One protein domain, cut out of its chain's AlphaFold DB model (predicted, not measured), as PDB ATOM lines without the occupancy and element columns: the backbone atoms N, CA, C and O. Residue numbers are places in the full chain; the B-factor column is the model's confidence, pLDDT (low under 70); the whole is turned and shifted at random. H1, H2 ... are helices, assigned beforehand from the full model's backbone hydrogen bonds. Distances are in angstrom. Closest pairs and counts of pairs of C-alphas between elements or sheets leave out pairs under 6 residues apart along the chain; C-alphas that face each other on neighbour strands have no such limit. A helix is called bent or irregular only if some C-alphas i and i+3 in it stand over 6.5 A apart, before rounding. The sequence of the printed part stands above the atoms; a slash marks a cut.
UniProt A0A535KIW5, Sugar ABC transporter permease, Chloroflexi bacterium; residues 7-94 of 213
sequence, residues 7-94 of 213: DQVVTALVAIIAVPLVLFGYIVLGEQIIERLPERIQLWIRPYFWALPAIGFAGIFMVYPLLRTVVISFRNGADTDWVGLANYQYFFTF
ATOM      1  N   ASP A   7      22.097  33.834  -8.691       84.19
ATOM      2  CA  ASP A   7      21.311  34.591  -7.709       84.19
ATOM      3  C   ASP A   7      19.830  34.725  -8.093       84.19
ATOM      4  O   ASP A   7      18.954  34.651  -7.228       84.19
ATOM      5  N   GLN A   8      19.513  34.861  -9.386       83.75
ATOM      6  CA  GLN A   8      18.125  34.886  -9.865       83.75
ATOM      7  C   GLN A   8      17.447  33.527  -9.688       83.75
ATOM      8  O   GLN A   8      16.287  33.476  -9.284       83.75
ATOM      9  N   VAL A   9      18.167  32.430  -9.948       86.25
ATOM     10  CA  VAL A   9      17.642  31.069  -9.753       86.25
ATOM     11  C   VAL A   9      17.398  30.800  -8.270       86.25
ATOM     12  O   VAL A   9      16.327  30.319  -7.905       86.25
ATOM     13  N   VAL A  10      18.348  31.161  -7.406       86.56
ATOM     14  CA  VAL A  10      18.215  30.999  -5.952       86.56
ATOM     15  C   VAL A  10      17.059  31.842  -5.417       86.56
ATOM     16  O   VAL A  10      16.209  31.318  -4.702       86.56
ATOM     17  N   THR A  11      16.960  33.112  -5.815       85.44
ATOM     18  CA  THR A  11      15.862  33.994  -5.386       85.44
ATOM     19  C   THR A  11      14.505  33.463  -5.849       85.44
ATOM     20  O   THR A  11      13.549  33.463  -5.075       85.44
ATOM     21  N   ALA A  12      14.412  32.962  -7.085       85.12
ATOM     22  CA  ALA A  12      13.184  32.375  -7.608       85.12
ATOM     23  C   ALA A  12      12.778  31.111  -6.834       85.12
ATOM     24  O   ALA A  12      11.623  30.988  -6.434       85.12
ATOM     25  N   LEU A  13      13.719  30.200  -6.567       88.25
ATOM     26  CA  LEU A  13      13.457  28.983  -5.790       88.25
ATOM     27  C   LEU A  13      13.036  29.301  -4.351       88.25
ATOM     28  O   LEU A  13      12.075  28.720  -3.846       88.25
ATOM     29  N   VAL A  14      13.710  30.263  -3.713       87.75
ATOM     30  CA  VAL A  14      13.342  30.746  -2.379       87.75
ATOM     31  C   VAL A  14      11.939  31.339  -2.399       87.75
ATOM     32  O   VAL A  14      11.139  30.992  -1.539       87.75
ATOM     33  N   ALA A  15      11.589  32.166  -3.386       85.44
ATOM     34  CA  ALA A  15      10.248  32.740  -3.488       85.44
ATOM     35  C   ALA A  15       9.167  31.661  -3.683       85.44
ATOM     36  O   ALA A  15       8.135  31.701  -3.013       85.44
ATOM     37  N   ILE A  16       9.422  30.666  -4.541       90.19
ATOM     38  CA  ILE A  16       8.488  29.565  -4.825       90.19
ATOM     39  C   ILE A  16       8.193  28.730  -3.577       90.19
ATOM     40  O   ILE A  16       7.075  28.252  -3.432       90.19
ATOM     41  N   ILE A  17       9.163  28.549  -2.679       90.81
ATOM     42  CA  ILE A  17       8.990  27.726  -1.472       90.81
ATOM     43  C   ILE A  17       8.530  28.576  -0.279       90.81
ATOM     44  O   ILE A  17       7.618  28.187   0.451       90.81
ATOM     45  N   ALA A  18       9.121  29.754  -0.087       87.81
ATOM     46  CA  ALA A  18       8.836  30.618   1.053       87.81
ATOM     47  C   ALA A  18       7.423  31.205   0.995       87.81
ATOM     48  O   ALA A  18       6.750  31.246   2.022       87.81
ATOM     49  N   VAL A  19       6.943  31.628  -0.181       86.25
ATOM     50  CA  VAL A  19       5.614  32.252  -0.298       86.25
ATOM     51  C   VAL A  19       4.495  31.271   0.088       86.25
ATOM     52  O   VAL A  19       3.703  31.622   0.964       86.25
ATOM     53  N   PRO A  20       4.427  30.034  -0.448       88.50
ATOM     54  CA  PRO A  20       3.429  29.056  -0.019       88.50
ATOM     55  C   PRO A  20       3.548  28.669   1.453       88.50
ATOM     56  O   PRO A  20       2.525  28.532   2.114       88.50
ATOM     57  N   LEU A  21       4.767  28.528   1.989       91.62
ATOM     58  CA  LEU A  21       4.964  28.208   3.407       91.62
ATOM     59  C   LEU A  21       4.455  29.323   4.325       91.62
ATOM     60  O   LEU A  21       3.776  29.039   5.310       91.62
ATOM     61  N   VAL A  22       4.735  30.585   3.989       89.12
ATOM     62  CA  VAL A  22       4.229  31.742   4.740       89.12
ATOM     63  C   VAL A  22       2.709  31.820   4.644       89.12
ATOM     64  O   VAL A  22       2.058  32.025   5.664       89.12
ATOM     65  N   LEU A  23       2.129  31.607   3.458       86.00
ATOM     66  CA  LEU A  23       0.674  31.598   3.280       86.00
ATOM     67  C   LEU A  23       0.009  30.454   4.053       86.00
ATOM     68  O   LEU A  23      -1.011  30.664   4.704       86.00
ATOM     69  N   PHE A  24       0.596  29.261   4.027       88.19
ATOM     70  CA  PHE A  24       0.085  28.115   4.771       88.19
ATOM     71  C   PHE A  24       0.161  28.354   6.281       88.19
ATOM     72  O   PHE A  24      -0.833  28.181   6.984       88.19
ATOM     73  N   GLY A  25       1.308  28.829   6.778       89.50
ATOM     74  CA  GLY A  25       1.471  29.207   8.181       89.50
ATOM     75  C   GLY A  25       0.490  30.300   8.601       89.50
ATOM     76  O   GLY A  25      -0.112  30.208   9.667       89.50
ATOM     77  N   TYR A  26       0.266  31.292   7.739       89.06
ATOM     78  CA  TYR A  26      -0.710  32.356   7.947       89.06
ATOM     79  C   TYR A  26      -2.144  31.826   8.085       89.06
ATOM     80  O   TYR A  26      -2.855  32.228   9.007       89.06
ATOM     81  N   ILE A  27      -2.556  30.902   7.210       88.62
ATOM     82  CA  ILE A  27      -3.888  30.282   7.255       88.62
ATOM     83  C   ILE A  27      -4.055  29.479   8.546       88.62
ATOM     84  O   ILE A  27      -5.011  29.707   9.285       88.62
ATOM     85  N   VAL A  28      -3.107  28.588   8.848       88.25
ATOM     86  CA  VAL A  28      -3.196  27.693  10.012       88.25
ATOM     87  C   VAL A  28      -3.182  28.478  11.324       88.25
ATOM     88  O   VAL A  28      -4.023  28.247  12.190       88.25
ATOM     89  N   LEU A  29      -2.261  29.435  11.478       86.56
ATOM     90  CA  LEU A  29      -2.203  30.283  12.674       86.56
ATOM     91  C   LEU A  29      -3.449  31.161  12.795       86.56
ATOM     92  O   LEU A  29      -3.973  31.346  13.892       86.56
ATOM     93  N   GLY A  30      -3.936  31.684  11.671       85.88
ATOM     94  CA  GLY A  30      -5.155  32.474  11.614       85.88
ATOM     95  C   GLY A  30      -6.378  31.717  12.098       85.88
ATOM     96  O   GLY A  30      -7.117  32.218  12.942       85.88
ATOM     97  N   GLU A  31      -6.566  30.497  11.605       87.19
ATOM     98  CA  GLU A  31      -7.677  29.635  11.998       87.19
ATOM     99  C   GLU A  31      -7.605  29.284  13.488       87.19
ATOM    100  O   GLU A  31      -8.566  29.527  14.217       87.19
ATOM    101  N   GLN A  32      -6.429  28.882  13.980       87.00
ATOM    102  CA  GLN A  32      -6.218  28.576  15.400       87.00
ATOM    103  C   GLN A  32      -6.491  29.764  16.334       87.00
ATOM    104  O   GLN A  32      -6.959  29.575  17.459       87.00
ATOM    105  N   ILE A  33      -6.167  30.989  15.912       85.81
ATOM    106  CA  ILE A  33      -6.407  32.202  16.706       85.81
ATOM    107  C   ILE A  33      -7.885  32.590  16.656       85.81
ATOM    108  O   ILE A  33      -8.464  32.913  17.695       85.81
ATOM    109  N   ILE A  34      -8.501  32.552  15.472       86.12
ATOM    110  CA  ILE A  34      -9.904  32.930  15.286       86.12
ATOM    111  C   ILE A  34     -10.814  31.965  16.052       86.12
ATOM    112  O   ILE A  34     -11.720  32.424  16.738       86.12
ATOM    113  N   GLU A  35     -10.539  30.660  16.033       86.62
ATOM    114  CA  GLU A  35     -11.341  29.652  16.743       86.62
ATOM    115  C   GLU A  35     -11.345  29.812  18.269       86.62
ATOM    116  O   GLU A  35     -12.288  29.390  18.935       86.62
ATOM    117  N   ARG A  36     -10.328  30.471  18.839       88.38
ATOM    118  CA  ARG A  36     -10.269  30.773  20.280       88.38
ATOM    119  C   ARG A  36     -11.123  31.975  20.688       88.38
ATOM    120  O   ARG A  36     -11.297  32.213  21.882       88.38
ATOM    121  N   LEU A  37     -11.625  32.754  19.729       88.44
ATOM    122  CA  LEU A  37     -12.456  33.928  19.995       88.44
ATOM    123  C   LEU A  37     -13.939  33.545  20.141       88.44
ATOM    124  O   LEU A  37     -14.370  32.544  19.577       88.44
ATOM    125  N   PRO A  38     -14.760  34.354  20.836       88.19
ATOM    126  CA  PRO A  38     -16.212  34.175  20.871       88.19
ATOM    127  C   PRO A  38     -16.831  34.189  19.463       88.19
ATOM    128  O   PRO A  38     -16.466  35.026  18.638       88.19
ATOM    129  N   GLU A  39     -17.827  33.335  19.218       84.31
ATOM    130  CA  GLU A  39     -18.476  33.118  17.908       84.31
ATOM    131  C   GLU A  39     -18.935  34.424  17.228       84.31
ATOM    132  O   GLU A  39     -18.735  34.637  16.032       84.31
ATOM    133  N   ARG A  40     -19.443  35.380  18.019       86.81
ATOM    134  CA  ARG A  40     -19.850  36.701  17.525       86.81
ATOM    135  C   ARG A  40     -18.690  37.503  16.930       86.81
ATOM    136  O   ARG A  40     -18.913  38.236  15.979       86.81
ATOM    137  N   ILE A  41     -17.476  37.397  17.471       87.00
ATOM    138  CA  ILE A  41     -16.287  38.123  16.986       87.00
ATOM    139  C   ILE A  41     -15.673  37.406  15.777       87.00
ATOM    140  O   ILE A  41     -15.199  38.066  14.850       87.00
ATOM    141  N   GLN A  42     -15.737  36.073  15.742       84.69
ATOM    142  CA  GLN A  42     -15.233  35.272  14.623       84.69
ATOM    143  C   GLN A  42     -15.882  35.664  13.292       84.69
ATOM    144  O   GLN A  42     -15.176  35.871  12.304       84.69
ATOM    145  N   LEU A  43     -17.210  35.826  13.284       83.44
ATOM    146  CA  LEU A  43     -17.972  36.202  12.088       83.44
ATOM    147  C   LEU A  43     -17.528  37.548  11.500       83.44
ATOM    148  O   LEU A  43     -17.526  37.710  10.282       83.44
ATOM    149  N   TRP A  44     -17.118  38.494  12.347       87.06
ATOM    150  CA  TRP A  44     -16.659  39.807  11.898       87.06
ATOM    151  C   TRP A  44     -15.197  39.797  11.465       87.06
ATOM    152  O   TRP A  44     -14.878  40.415  10.460       87.06
ATOM    153  N   ILE A  45     -14.305  39.110  12.184       88.06
ATOM    154  CA  ILE A  45     -12.857  39.163  11.917       88.06
ATOM    155  C   ILE A  45     -12.444  38.258  10.751       88.06
ATOM    156  O   ILE A  45     -11.536  38.620  10.000       88.06
ATOM    157  N   ARG A  46     -13.101  37.103  10.567       86.38
ATOM    158  CA  ARG A  46     -12.703  36.097   9.567       86.38
ATOM    159  C   ARG A  46     -12.603  36.686   8.142       86.38
ATOM    160  O   ARG A  46     -11.555  36.496   7.533       86.38
ATOM    161  N   PRO A  47     -13.558  37.480   7.619       87.38
ATOM    162  CA  PRO A  47     -13.416  38.092   6.293       87.38
ATOM    163  C   PRO A  47     -12.213  39.041   6.168       87.38
ATOM    164  O   PRO A  47     -11.476  38.974   5.186       87.38
ATOM    165  N   TYR A  48     -11.977  39.903   7.166       88.62
ATOM    166  CA  TYR A  48     -10.868  40.866   7.129       88.62
ATOM    167  C   TYR A  48      -9.510  40.195   7.267       88.62
ATOM    168  O   TYR A  48      -8.562  40.620   6.612       88.62
ATOM    169  N   PHE A  49      -9.417  39.149   8.091       89.31
ATOM    170  CA  PHE A  49      -8.203  38.361   8.215       89.31
ATOM    171  C   PHE A  49      -7.861  37.747   6.855       89.31
ATOM    172  O   PHE A  49      -6.828  38.055   6.291       89.31
ATOM    173  N   TRP A  50      -8.774  37.016   6.221       87.81
ATOM    174  CA  TRP A  50      -8.489  36.399   4.919       87.81
ATOM    175  C   TRP A  50      -8.167  37.415   3.808       87.81
ATOM    176  O   TRP A  50      -7.386  37.115   2.906       87.81
ATOM    177  N   ALA A  51      -8.705  38.634   3.893       89.81
ATOM    178  CA  ALA A  51      -8.366  39.728   2.986       89.81
ATOM    179  C   ALA A  51      -7.021  40.417   3.303       89.81
ATOM    180  O   ALA A  51      -6.491  41.129   2.449       89.81
ATOM    181  N   LEU A  52      -6.449  40.229   4.495       91.19
ATOM    182  CA  LEU A  52      -5.284  40.970   4.985       91.19
ATOM    183  C   LEU A  52      -4.041  40.836   4.090       91.19
ATOM    184  O   LEU A  52      -3.427  41.870   3.829       91.19
ATOM    185  N   PRO A  53      -3.673  39.655   3.541       89.81
ATOM    186  CA  PRO A  53      -2.560  39.564   2.596       89.81
ATOM    187  C   PRO A  53      -2.808  40.403   1.338       89.81
ATOM    188  O   PRO A  53      -1.940  41.170   0.929       89.81
ATOM    189  N   ALA A  54      -4.012  40.323   0.761       90.12
ATOM    190  CA  ALA A  54      -4.380  41.094  -0.424       90.12
ATOM    191  C   ALA A  54      -4.370  42.607  -0.147       90.12
ATOM    192  O   ALA A  54      -3.832  43.374  -0.945       90.12
ATOM    193  N   ILE A  55      -4.895  43.032   1.007       92.88
ATOM    194  CA  ILE A  55      -4.858  44.431   1.455       92.88
ATOM    195  C   ILE A  55      -3.414  44.885   1.686       92.88
ATOM    196  O   ILE A  55      -3.068  45.999   1.307       92.88
ATOM    197  N   GLY A  56      -2.555  44.037   2.257       93.50
ATOM    198  CA  GLY A  56      -1.135  44.327   2.448       93.50
ATOM    199  C   GLY A  56      -0.407  44.542   1.120       93.50
ATOM    200  O   GLY A  56       0.273  45.555   0.951       93.50
ATOM    201  N   PHE A  57      -0.612  43.648   0.147       92.81
ATOM    202  CA  PHE A  57      -0.068  43.806  -1.204       92.81
ATOM    203  C   PHE A  57      -0.601  45.072  -1.886       92.81
ATOM    204  O   PHE A  57       0.190  45.857  -2.407       92.81
ATOM    205  N   ALA A  58      -1.910  45.328  -1.836       94.56
ATOM    206  CA  ALA A  58      -2.484  46.566  -2.364       94.56
ATOM    207  C   ALA A  58      -1.903  47.805  -1.657       94.56
ATOM    208  O   ALA A  58      -1.548  48.790  -2.300       94.56
ATOM    209  N   GLY A  59      -1.720  47.747  -0.340       95.81
ATOM    210  CA  GLY A  59      -1.102  48.805   0.452       95.81
ATOM    211  C   GLY A  59       0.316  49.134  -0.017       95.81
ATOM    212  O   GLY A  59       0.625  50.290  -0.294       95.81
ATOM    213  N   ILE A  60       1.166  48.119  -0.157       95.69
ATOM    214  CA  ILE A  60       2.587  48.286  -0.502       95.69
ATOM    215  C   ILE A  60       2.777  48.644  -1.980       95.69
ATOM    216  O   ILE A  60       3.575  49.520  -2.306       95.69
ATOM    217  N   PHE A  61       2.059  47.981  -2.886       94.69
ATOM    218  CA  PHE A  61       2.308  48.100  -4.325       94.69
ATOM    219  C   PHE A  61       1.390  49.095  -5.038       94.69
ATOM    220  O   PHE A  61       1.701  49.496  -6.156       94.69
ATOM    221  N   MET A  62       0.291  49.526  -4.416       95.06
ATOM    222  CA  MET A  62      -0.643  50.492  -5.003       95.06
ATOM    223  C   MET A  62      -0.779  51.756  -4.145       95.06
ATOM    224  O   MET A  62      -0.566  52.857  -4.648       95.06
ATOM    225  N   VAL A  63      -1.078  51.627  -2.848       96.44
ATOM    226  CA  VAL A  63      -1.337  52.796  -1.981       96.44
ATOM    227  C   VAL A  63      -0.055  53.568  -1.665       96.44
ATOM    228  O   VAL A  63      -0.032  54.791  -1.778       96.44
ATOM    229  N   TYR A  64       1.031  52.884  -1.312       96.38
ATOM    230  CA  TYR A  64       2.315  53.521  -1.025       96.38
ATOM    231  C   TYR A  64       2.864  54.343  -2.207       96.38
ATOM    232  O   TYR A  64       3.143  55.527  -1.998       96.38
ATOM    233  N   PRO A  65       2.992  53.815  -3.447       96.19
ATOM    234  CA  PRO A  65       3.473  54.624  -4.568       96.19
ATOM    235  C   PRO A  65       2.516  55.769  -4.926       96.19
ATOM    236  O   PRO A  65       2.984  56.837  -5.325       96.19
ATOM    237  N   LEU A  66       1.203  55.597  -4.731       96.38
ATOM    238  CA  LEU A  66       0.226  56.677  -4.885       96.38
ATOM    239  C   LEU A  66       0.499  57.817  -3.893       96.38
ATOM    240  O   LEU A  66       0.677  58.961  -4.310       96.38
ATOM    241  N   LEU A  67       0.592  57.511  -2.596       96.50
ATOM    242  CA  LEU A  67       0.891  58.501  -1.556       96.50
ATOM    243  C   LEU A  67       2.256  59.156  -1.787       96.50
ATOM    244  O   LEU A  67       2.381  60.373  -1.665       96.50
ATOM    245  N   ARG A  68       3.265  58.375  -2.189       94.56
ATOM    246  CA  ARG A  68       4.587  58.901  -2.548       94.56
ATOM    247  C   ARG A  68       4.496  59.885  -3.715       94.56
ATOM    248  O   ARG A  68       5.111  60.942  -3.649       94.56
ATOM    249  N   THR A  69       3.703  59.585  -4.742       93.94
ATOM    250  CA  THR A  69       3.485  60.488  -5.886       93.94
ATOM    251  C   THR A  69       2.795  61.782  -5.455       93.94
ATOM    252  O   THR A  69       3.196  62.860  -5.890       93.94
ATOM    253  N   VAL A  70       1.821  61.698  -4.542       94.50
ATOM    254  CA  VAL A  70       1.192  62.883  -3.939       94.50
ATOM    255  C   VAL A  70       2.233  63.718  -3.195       94.50
ATOM    256  O   VAL A  70       2.320  64.912  -3.448       94.50
ATOM    257  N   VAL A  71       3.077  63.126  -2.347       94.00
ATOM    258  CA  VAL A  71       4.131  63.865  -1.626       94.00
ATOM    259  C   VAL A  71       5.134  64.511  -2.591       94.00
ATOM    260  O   VAL A  71       5.466  65.683  -2.422       94.00
ATOM    261  N   ILE A  72       5.576  63.786  -3.622       93.75
ATOM    262  CA  ILE A  72       6.513  64.292  -4.640       93.75
ATOM    263  C   ILE A  72       5.906  65.445  -5.443       93.75
ATOM    264  O   ILE A  72       6.625  66.361  -5.823       93.75
ATOM    265  N   SER A  73       4.588  65.460  -5.659       93.62
ATOM    266  CA  SER A  73       3.931  66.552  -6.391       93.62
ATOM    267  C   SER A  73       4.078  67.926  -5.718       93.62
ATOM    268  O   SER A  73       3.983  68.946  -6.397       93.62
ATOM    269  N   PHE A  74       4.388  67.966  -4.417       95.62
ATOM    270  CA  PHE A  74       4.691  69.191  -3.666       95.62
ATOM    271  C   PHE A  74       6.198  69.460  -3.505       95.62
ATOM    272  O   PHE A  74       6.591  70.397  -2.803       95.62
ATOM    273  N   ARG A  75       7.057  68.641  -4.120       94.19
ATOM    274  CA  ARG A  75       8.521  68.748  -4.070       94.19
ATOM    275  C   ARG A  75       9.101  69.191  -5.407       94.19
ATOM    276  O   ARG A  75       8.435  69.140  -6.438       94.19
ATOM    277  N   ASN A  76      10.337  69.678  -5.395       91.88
ATOM    278  CA  ASN A  76      11.046  70.018  -6.626       91.88
ATOM    279  C   ASN A  76      11.349  68.755  -7.464       91.88
ATOM    280  O   ASN A  76      11.241  67.626  -6.988       91.88
ATOM    281  N   GLY A  77      11.769  68.937  -8.720       85.81
ATOM    282  CA  GLY A  77      12.055  67.819  -9.634       85.81
ATOM    283  C   GLY A  77      13.173  66.868  -9.177       85.81
ATOM    284  O   GLY A  77      13.274  65.765  -9.703       85.81
ATOM    285  N   ALA A  78      13.990  67.275  -8.199       87.75
ATOM    286  CA  ALA A  78      15.047  66.459  -7.606       87.75
ATOM    287  C   ALA A  78      14.606  65.713  -6.327       87.75
ATOM    288  O   ALA A  78      15.419  65.001  -5.743       87.75
ATOM    289  N   ASP A  79      13.349  65.864  -5.886       89.06
ATOM    290  CA  ASP A  79      12.816  65.317  -4.622       89.06
ATOM    291  C   ASP A  79      13.580  65.803  -3.363       89.06
ATOM    292  O   ASP A  79      13.481  65.208  -2.287       89.06
ATOM    293  N   THR A  80      14.335  66.906  -3.467       90.50
ATOM    294  CA  THR A  80      15.174  67.434  -2.374       90.50
ATOM    295  C   THR A  80      14.442  68.457  -1.518       90.50
ATOM    296  O   THR A  80      14.520  68.390  -0.292       90.50
ATOM    297  N   ASP A  81      13.686  69.362  -2.145       92.25
ATOM    298  CA  ASP A  81      13.101  70.531  -1.481       92.25
ATOM    299  C   ASP A  81      11.582  70.589  -1.640       92.25
ATOM    300  O   ASP A  81      11.026  70.177  -2.661       92.25
ATOM    301  N   TRP A  82      10.897  71.136  -0.631       94.19
ATOM    302  CA  TRP A  82       9.451  71.357  -0.659       94.19
ATOM    303  C   TRP A  82       9.123  72.662  -1.391       94.19
ATOM    304  O   TRP A  82       9.539  73.736  -0.963       94.19
ATOM    305  N   VAL A  83       8.354  72.577  -2.477       94.00
ATOM    306  CA  VAL A  83       7.956  73.729  -3.314       94.00
ATOM    307  C   VAL A  83       6.470  74.078  -3.174       94.00
ATOM    308  O   VAL A  83       5.975  74.997  -3.830       94.00
ATOM    309  N   GLY A  84       5.735  73.357  -2.320       93.00
ATOM    310  CA  GLY A  84       4.315  73.595  -2.077       93.00
ATOM    311  C   GLY A  84       3.486  73.438  -3.354       93.00
ATOM    312  O   GLY A  84       3.549  72.407  -4.015       93.00
ATOM    313  N   LEU A  85       2.698  74.457  -3.707       93.75
ATOM    314  CA  LEU A  85       1.786  74.417  -4.860       93.75
ATOM    315  C   LEU A  85       2.406  74.903  -6.182       93.75
ATOM    316  O   LEU A  85       1.692  74.995  -7.183       93.75
ATOM    317  N   ALA A  86       3.710  75.195  -6.221       92.88
ATOM    318  CA  ALA A  86       4.367  75.735  -7.413       92.88
ATOM    319  C   ALA A  86       4.216  74.820  -8.646       92.88
ATOM    320  O   ALA A  86       3.923  75.300  -9.739       92.88
ATOM    321  N   ASN A  87       4.321  73.498  -8.464       92.75
ATOM    322  CA  ASN A  87       4.136  72.526  -9.549       92.75
ATOM    323  C   ASN A  87       2.709  72.537 -10.114       92.75
ATOM    324  O   ASN A  87       2.520  72.401 -11.321       92.75
ATOM    325  N   TYR A  88       1.700  72.728  -9.261       92.56
ATOM    326  CA  TYR A  88       0.307  72.822  -9.697       92.56
ATOM    327  C   TYR A  88       0.047  74.122 -10.456       92.56
ATOM    328  O   TYR A  88      -0.608  74.096 -11.494       92.56
ATOM    329  N   GLN A  89       0.592  75.250  -9.986       93.19
ATOM    330  CA  GLN A  89       0.519  76.513 -10.724       93.19
ATOM    331  C   GLN A  89       1.157  76.362 -12.106       93.19
ATOM    332  O   GLN A  89       0.490  76.626 -13.103       93.19
ATOM    333  N   TYR A  90       2.382  75.832 -12.164       91.31
ATOM    334  CA  TYR A  90       3.070  75.536 -13.420       91.31
ATOM    335  C   TYR A  90       2.216  74.660 -14.348       91.31
ATOM    336  O   TYR A  90       2.026  75.005 -15.513       91.31
ATOM    337  N   PHE A  91       1.630  73.579 -13.822       91.06
ATOM    338  CA  PHE A  91       0.778  72.665 -14.581       91.06
ATOM    339  C   PHE A  91      -0.425  73.362 -15.234       91.06
ATOM    340  O   PHE A  91      -0.769  73.036 -16.371       91.06
ATOM    341  N   PHE A  92      -1.058  74.322 -14.554       93.50
ATOM    342  CA  PHE A  92      -2.217  75.041 -15.096       93.50
ATOM    343  C   PHE A  92      -1.860  76.283 -15.920       93.50
ATOM    344  O   PHE A  92      -2.719  76.788 -16.637       93.50
ATOM    345  N   THR A  93      -0.624  76.778 -15.851       93.81
ATOM    346  CA  THR A  93      -0.176  77.930 -16.654       93.81
ATOM    347  C   THR A  93       0.596  77.543 -17.911       93.81
ATOM    348  O   THR A  93       0.689  78.346 -18.836       93.81
ATOM    349  N   PHE A  94       1.171  76.340 -17.961       94.38
ATOM    350  CA  PHE A  94       2.012  75.923 -19.077       94.38
ATOM    351  C   PHE A  94       1.158  75.427 -20.269       94.38
ATOM    352  O   PHE A  94       0.295  74.564 -20.097       94.38
TER     353      PHE A  94
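This is residues 7 to 94 of the 213 residues of the protein "Sugar ABC transporter permease" of Chloroflexi bacterium (UniProt A0A535KIW5). H1 and H2 make a wide, open V: H2a folds back beside H1's last residues, then H2b runs away to a loop and short H3. The printed part has 88 residues with three named helices, H1, H2, H3, and is all helix. It is extended, radius of gyration of the C-alphas 21.4 A, and spans 59 by 45 by 19 A.

From C-alpha 7 at (21.311, 34.591, -7.709), H1, residues 7 to 35, runs 41.1 A. H2, residues 39 to 73, one helix by its hydrogen bonds, is bent, C-alphas 50 and 53 7.1 A apart: H2a, 39 to 50, 16.7 A, is irregular, C-alphas 44 and 47 6.7 A apart; H2b, 53 to 73, 29.2 A. H3, 86 to 93, ends at (-0.176, 77.930, -16.654).

H1 touches H2a with residues 30 to 35 alone, a helical hairpin; closest C-alphas, Ile 34 and Gln 42, 5.9 A. H2a and H2b stand at a steep tilt, 59 degrees. Find H3 close but not clearly touching H2b; closest C-alphas, Ser 73 and Asn 87, 6.8 A. O i to N i+4 pairs are within hydrogen-bond range throughout H3, 24 of 25 in H1, 5 of 8 in H2a, 15 of 17 in H2b.

The printed part has no cut. Link H2 to H3 is long; no printed residue is under 70 in pLDDT.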